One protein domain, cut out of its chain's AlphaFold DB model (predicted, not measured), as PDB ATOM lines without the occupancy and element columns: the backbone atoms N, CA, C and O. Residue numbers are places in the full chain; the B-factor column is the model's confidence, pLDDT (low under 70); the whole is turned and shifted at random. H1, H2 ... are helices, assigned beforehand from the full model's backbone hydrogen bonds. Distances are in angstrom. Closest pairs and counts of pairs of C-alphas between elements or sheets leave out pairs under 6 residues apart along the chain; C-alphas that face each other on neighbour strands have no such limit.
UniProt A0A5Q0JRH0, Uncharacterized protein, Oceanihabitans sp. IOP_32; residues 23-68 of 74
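This is residues 23 to 68 of the 74 residues of an uncharacterized protein of Oceanihabitans sp. IOP_32 (UniProt A0A5Q0JRH0). What shape does the model show? Two helices, H2 and H3, fold back on each other as a helical hairpin at one end of an elongated outline, and residues 36 to 42 of a long loop stick out at the other end. A single short helix, H1, lies near the last residues of H3, between the hairpin and that loop. What is it made of? The printed part has 46 residues with three named helices, H1, H2 and H3 in chain order, and no named strand, and its class is all helix. How tightly is it folded? It is only just loose, close to compact, with a radius of gyration of the C-alphas of 11.4 A and spans of 34 by 20 by 15 A.

Where are the two longest helices? H2 holds residues 47 to 56, from C-alpha 47 at (-25.504, -34.086, 17.705) to C-alpha 56 at (-12.453, -33.805, 12.700), 14.0 A. H3 holds residues 58 to 67 and is 14.8 A long, ending with C-alpha 67 at (-17.226, -43.113, 28.157). Where is the third helix? H1 holds residues 30 to 33, 5.2 A from first to last C-alpha, and begins with C-alpha 30 at (-24.294, -40.935, 36.199).

How do H2 and H3 stand to each other? They touch, with the C-alphas of Asn 53 and Leu 61 closest at 5.2 A. They form a helical hairpin, running opposite ways at a steep tilt of 40 degrees. Where does H1 stand? H1 and H3 are close but not clearly touching, with the C-alphas of Lys 33 and Thr 67 closest at 6.9 A. H1 and H2 are apart. What do the backbone N and O atoms show? In H2 every O i to N i+4 pair is within hydrogen-bond range, and in H3 5 of 6 are. H1, with four residues, is too short for such a pair, but its one O i to N i+3 pair is within range.

How large is it? The two C-alphas farthest apart in the domain, those of Gly 39 and Leu 56, are 34.2 A apart. Is the printed part whole, and which links are long? It runs from residue 23 to 68 with no cut. The link from H1 to H2, residues 34 to 46, is long, and residues 36 to 42 in it stand free; the link from H2 to H3 is tight, with one residue. Where is confidence low? Residues 23 to 26 are under 70, while the mean pLDDT of the printed part is 86.0.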
ATOM      1  N   VAL A  23     -13.123 -33.855  23.097       58.62
ATOM      2  CA  VAL A  23     -12.739 -32.569  22.464       58.62
ATOM      3  C   VAL A  23     -13.828 -31.504  22.706       58.62
ATOM      4  O   VAL A  23     -13.544 -30.311  22.736       58.62
ATOM      5  N   PHE A  24     -15.072 -31.938  22.958       61.59
ATOM      6  CA  PHE A  24     -16.261 -31.079  23.085       61.59
ATOM      7  C   PHE A  24     -17.145 -31.377  24.314       61.59
ATOM      8  O   PHE A  24     -18.335 -31.053  24.327       61.59
ATOM      9  N   GLY A  25     -16.618 -32.028  25.350       60.91
ATOM     10  CA  GLY A  25     -17.418 -32.546  26.465       60.91
ATOM     11  C   GLY A  25     -16.895 -32.127  27.833       60.91
ATOM     12  O   GLY A  25     -15.732 -31.793  28.023       60.91
ATOM     13  N   GLY A  26     -17.816 -32.062  28.789       69.69
ATOM     14  CA  GLY A  26     -17.525 -31.760  30.187       69.69
ATOM     15  C   GLY A  26     -17.555 -33.025  31.041       69.69
ATOM     16  O   GLY A  26     -17.577 -34.146  30.532       69.69
ATOM     17  N   LYS A  27     -17.627 -32.848  32.362       78.94
ATOM     18  CA  LYS A  27     -17.737 -33.953  33.322       78.94
ATOM     19  C   LYS A  27     -18.926 -34.864  32.982       78.94
ATOM     20  O   LYS A  27     -20.059 -34.398  32.889       78.94
ATOM     21  N   VAL A  28     -18.660 -36.161  32.838       86.31
ATOM     22  CA  VAL A  28     -19.689 -37.170  32.551       86.31
ATOM     23  C   VAL A  28     -20.425 -37.545  33.838       86.31
ATOM     24  O   VAL A  28     -19.799 -37.991  34.805       86.31
ATOM     25  N   ASN A  29     -21.748 -37.383  33.850       88.06
ATOM     26  CA  ASN A  29     -22.599 -37.695  34.998       88.06
ATOM     27  C   ASN A  29     -23.119 -39.149  34.974       88.06
ATOM     28  O   ASN A  29     -22.929 -39.894  34.008       88.06
ATOM     29  N   SER A  30     -23.775 -39.569  36.058       89.38
ATOM     30  CA  SER A  30     -24.294 -40.935  36.199       89.38
ATOM     31  C   SER A  30     -25.331 -41.288  35.128       89.38
ATOM     32  O   SER A  30     -25.307 -42.400  34.615       89.38
ATOM     33  N   HIS A  31     -26.182 -40.338  34.724       88.75
ATOM     34  CA  HIS A  31     -27.181 -40.547  33.671       88.75
ATOM     35  C   HIS A  31     -26.540 -40.926  32.327       88.75
ATOM     36  O   HIS A  31     -26.981 -41.854  31.655       88.75
ATOM     37  N   GLN A  32     -25.457 -40.245  31.951       90.75
ATOM     38  CA  GLN A  32     -24.734 -40.517  30.711       90.75
ATOM     39  C   GLN A  32     -24.076 -41.909  30.712       90.75
ATOM     40  O   GLN A  32     -24.069 -42.593  29.686       90.75
ATOM     41  N   LYS A  33     -23.567 -42.362  31.867       89.19
ATOM     42  CA  LYS A  33     -22.902 -43.669  32.015       89.19
ATOM     43  C   LYS A  33     -23.887 -44.834  32.079       89.19
ATOM     44  O   LYS A  33     -23.621 -45.892  31.510       89.19
ATOM     45  N   THR A  34     -25.022 -44.650  32.743       91.62
ATOM     46  CA  THR A  34     -26.011 -45.713  32.932       91.62
ATOM     47  C   THR A  34     -26.695 -46.051  31.612       91.62
ATOM     48  O   THR A  34     -27.308 -45.201  30.968       91.62
ATOM     49  N   LYS A  35     -26.591 -47.314  31.186       90.00
ATOM     50  CA  LYS A  35     -27.296 -47.808  30.001       90.00
ATOM     51  C   LYS A  35     -28.782 -48.018  30.343       90.00
ATOM     52  O   LYS A  35     -29.051 -48.662  31.356       90.00
ATOM     53  N   PRO A  36     -29.726 -47.524  29.520       90.69
ATOM     54  CA  PRO A  36     -31.153 -47.760  29.724       90.69
ATOM     55  C   PRO A  36     -31.482 -49.254  29.749       90.69
ATOM     56  O   PRO A  36     -30.929 -50.028  28.958       90.69
ATOM     57  N   ALA A  37     -32.383 -49.646  30.648       93.12
ATOM     58  CA  ALA A  37     -32.915 -51.003  30.696       93.12
ATOM     59  C   ALA A  37     -33.828 -51.279  29.480       93.12
ATOM     60  O   ALA A  37     -34.299 -50.336  28.835       93.12
ATOM     61  N   PRO A  38     -34.114 -52.551  29.148       94.38
ATOM     62  CA  PRO A  38     -35.102 -52.877  28.122       94.38
ATOM     63  C   PRO A  38     -36.440 -52.173  28.393       94.38
ATOM     64  O   PRO A  38     -36.944 -52.204  29.513       94.38
ATOM     65  N   GLY A  39     -36.991 -51.508  27.375       92.62
ATOM     66  CA  GLY A  39     -38.235 -50.735  27.489       92.62
ATOM     67  C   GLY A  39     -38.080 -49.304  28.020       92.62
ATOM     68  O   GLY A  39     -39.056 -48.560  28.005       92.62
ATOM     69  N   GLN A  40     -36.883 -48.879  28.445       92.19
ATOM     70  CA  GLN A  40     -36.626 -47.481  28.803       92.19
ATOM     71  C   GLN A  40     -36.256 -46.627  27.588       92.19
ATOM     72  O   GLN A  40     -35.665 -47.106  26.616       92.19
ATOM     73  N   GLN A  41     -36.566 -45.331  27.676       89.62
ATOM     74  CA  GLN A  41     -36.177 -44.350  26.669       89.62
ATOM     75  C   GLN A  41     -34.648 -44.290  26.524       89.62
ATOM     76  O   GLN A  41     -33.903 -44.313  27.508       89.62
ATOM     77  N   GLN A  42     -34.173 -44.215  25.280       90.81
ATOM     78  CA  GLN A  42     -32.752 -44.038  25.002       90.81
ATOM     79  C   GLN A  42     -32.272 -42.632  25.362       90.81
ATOM     80  O   GLN A  42     -33.008 -41.655  25.275       90.81
ATOM     81  N   ARG A  43     -30.997 -42.548  25.750       92.00
ATOM     82  CA  ARG A  43     -30.323 -41.284  26.059       92.00
ATOM     83  C   ARG A  43     -30.144 -40.467  24.784       92.00
ATOM     84  O   ARG A  43     -29.636 -40.982  23.788       92.00
ATOM     85  N   ASP A  44     -30.464 -39.184  24.866       92.88
ATOM     86  CA  ASP A  44     -30.209 -38.230  23.795       92.88
ATOM     87  C   ASP A  44     -28.715 -38.101  23.491       92.88
ATOM     88  O   ASP A  44     -27.888 -38.003  24.397       92.88
ATOM     89  N   VAL A  45     -28.371 -38.010  22.209       91.94
ATOM     90  CA  VAL A  45     -27.000 -37.778  21.738       91.94
ATOM     91  C   VAL A  45     -26.747 -36.282  21.526       91.94
ATOM     92  O   VAL A  45     -27.606 -35.534  21.055       91.94
ATOM     93  N   ARG A  46     -25.534 -35.827  21.849       90.88
ATOM     94  CA  ARG A  46     -25.029 -34.494  21.507       90.88
ATOM     95  C   ARG A  46     -24.675 -34.454  20.018       90.88
ATOM     96  O   ARG A  46     -23.548 -34.750  19.633       90.88
ATOM     97  N   VAL A  47     -25.635 -34.067  19.179       91.19
ATOM     98  CA  VAL A  47     -25.504 -34.086  17.705       91.19
ATOM     99  C   VAL A  47     -24.285 -33.302  17.206       91.19
ATOM    100  O   VAL A  47     -23.577 -33.769  16.319       91.19
ATOM    101  N   VAL A  48     -23.981 -32.152  17.812       88.81
ATOM    102  CA  VAL A  48     -22.804 -31.351  17.435       88.81
ATOM    103  C   VAL A  48     -21.502 -32.113  17.702       88.81
ATOM    104  O   VAL A  48     -20.632 -32.144  16.838       88.81
ATOM    105  N   ALA A  49     -21.386 -32.780  18.855       87.06
ATOM    106  CA  ALA A  49     -20.210 -33.586  19.185       87.06
ATOM    107  C   ALA A  49     -20.091 -34.817  18.273       87.06
ATOM    108  O   ALA A  49     -18.989 -35.169  17.860       87.06
ATOM    109  N   LEU A  50     -21.216 -35.436  17.905       90.25
ATOM    110  CA  LEU A  50     -21.255 -36.526  16.930       90.25
ATOM    111  C   LEU A  50     -20.696 -36.075  15.571       90.25
ATOM    112  O   LEU A  50     -19.774 -36.700  15.053       90.25
ATOM    113  N   ILE A  51     -21.207 -34.969  15.024       89.56
ATOM    114  CA  ILE A  51     -20.759 -34.429  13.732       89.56
ATOM    115  C   ILE A  51     -19.283 -34.024  13.796       89.56
ATOM    116  O   ILE A  51     -18.507 -34.379  12.911       89.56
ATOM    117  N   ALA A  52     -18.876 -33.320  14.854       86.00
ATOM    118  CA  ALA A  52     -17.502 -32.860  15.008       86.00
ATOM    119  C   ALA A  52     -16.511 -34.027  15.105       86.00
ATOM    120  O   ALA A  52     -15.479 -33.995  14.442       86.00
ATOM    121  N   ASN A  53     -16.825 -35.087  15.857       83.31
ATOM    122  CA  ASN A  53     -15.960 -36.265  15.908       83.31
ATOM    123  C   ASN A  53     -15.919 -37.012  14.567       83.31
ATOM    124  O   ASN A  53     -14.847 -37.438  14.159       83.31
ATOM    125  N   ILE A  54     -17.038 -37.135  13.842       86.88
ATOM    126  CA  ILE A  54     -17.042 -37.780  12.515       86.88
ATOM    127  C   ILE A  54     -16.137 -37.028  11.528       86.88
ATOM    128  O   ILE A  54     -15.402 -37.659  10.774       86.88
ATOM    129  N   LEU A  55     -16.183 -35.693  11.532       88.12
ATOM    130  CA  LEU A  55     -15.468 -34.871  10.553       88.12
ATOM    131  C   LEU A  55     -14.016 -34.566  10.943       88.12
ATOM    132  O   LEU A  55     -13.155 -34.508  10.069       88.12
ATOM    133  N   LEU A  56     -13.738 -34.338  12.230       82.44
ATOM    134  CA  LEU A  56     -12.453 -33.805  12.700       82.44
ATOM    135  C   LEU A  56     -11.596 -34.842  13.430       82.44
ATOM    136  O   LEU A  56     -10.370 -34.744  13.394       82.44
ATOM    137  N   PHE A  57     -12.204 -35.820  14.111       80.50
ATOM    138  CA  PHE A  57     -11.455 -36.802  14.899       80.50
ATOM    139  C   PHE A  57     -12.235 -38.114  15.124       80.50
ATOM    140  O   PHE A  57     -12.751 -38.354  16.219       80.50
ATOM    141  N   PRO A  58     -12.291 -39.012  14.119       82.38
ATOM    142  CA  PRO A  58     -13.073 -40.248  14.205       82.38
ATOM    143  C   PRO A  58     -12.746 -41.148  15.411       82.38
ATOM    144  O   PRO A  58     -13.678 -41.719  15.979       82.38
ATOM    145  N   PRO A  59     -11.481 -41.266  15.876       82.94
ATOM    146  CA  PRO A  59     -11.178 -42.023  17.091       82.94
ATOM    147  C   PRO A  59     -11.871 -41.464  18.342       82.94
ATOM    148  O   PRO A  59     -12.270 -42.235  19.214       82.94
ATOM    149  N   GLY A  60     -12.065 -40.144  18.417       81.94
ATOM    150  CA  GLY A  60     -12.768 -39.489  19.522       81.94
ATOM    151  C   GLY A  60     -14.225 -39.916  19.621       81.94
ATOM    152  O   GLY A  60     -14.733 -40.074  20.725       81.94
ATOM    153  N   LEU A  61     -14.863 -40.242  18.491       86.62
ATOM    154  CA  LEU A  61     -16.232 -40.750  18.490       86.62
ATOM    155  C   LEU A  61     -16.355 -42.046  19.298       86.62
ATOM    156  O   LEU A  61     -17.279 -42.212  20.091       86.62
ATOM    157  N   ILE A  62     -15.406 -42.964  19.107       85.62
ATOM    158  CA  ILE A  62     -15.383 -44.259  19.795       85.62
ATOM    159  C   ILE A  62     -15.209 -44.040  21.299       85.62
ATOM    160  O   ILE A  62     -15.917 -44.648  22.102       85.62
ATOM    161  N   VAL A  63     -14.301 -43.138  21.680       85.19
ATOM    162  CA  VAL A  63     -14.043 -42.788  23.083       85.19
ATOM    163  C   VAL A  63     -15.266 -42.118  23.722       85.19
ATOM    164  O   VAL A  63     -15.650 -42.488  24.832       85.19
ATOM    165  N   ASP A  64     -15.943 -41.211  23.018       87.19
ATOM    166  CA  ASP A  64     -17.148 -40.526  23.499       87.19
ATOM    167  C   ASP A  64     -18.316 -41.504  23.721       87.19
ATOM    168  O   ASP A  64     -19.063 -41.378  24.699       87.19
ATOM    169  N   PHE A  65     -18.469 -42.515  22.856       89.06
ATOM    170  CA  PHE A  65     -19.444 -43.592  23.061       89.06
ATOM    171  C   PHE A  65     -19.059 -44.515  24.219       89.06
ATOM    172  O   PHE A  65     -19.925 -44.869  25.022       89.06
ATOM    173  N   ALA A  66     -17.782 -44.889  24.330       87.75
ATOM    174  CA  ALA A  66     -17.292 -45.783  25.379       87.75
ATOM    175  C   ALA A  66     -17.402 -45.159  26.778       87.75
ATOM    176  O   ALA A  66     -17.745 -45.837  27.744       87.75
ATOM    177  N   THR A  67     -17.148 -43.855  26.889       87.75
ATOM    178  CA  THR A  67     -17.226 -43.113  28.157       87.75
ATOM    179  C   THR A  67     -18.638 -42.623  28.483       87.75
ATOM    180  O   THR A  67     -18.912 -42.261  29.629       87.75
ATOM    181  N   GLY A  68     -19.540 -42.611  27.497       89.06
ATOM    182  CA  GLY A  68     -20.881 -42.037  27.603       89.06
ATOM    183  C   GLY A  68     -20.916 -40.513  27.461       89.06
ATOM    184  O   GLY A  68     -21.988 -39.914  27.556       89.06
TER     185      GLY A  68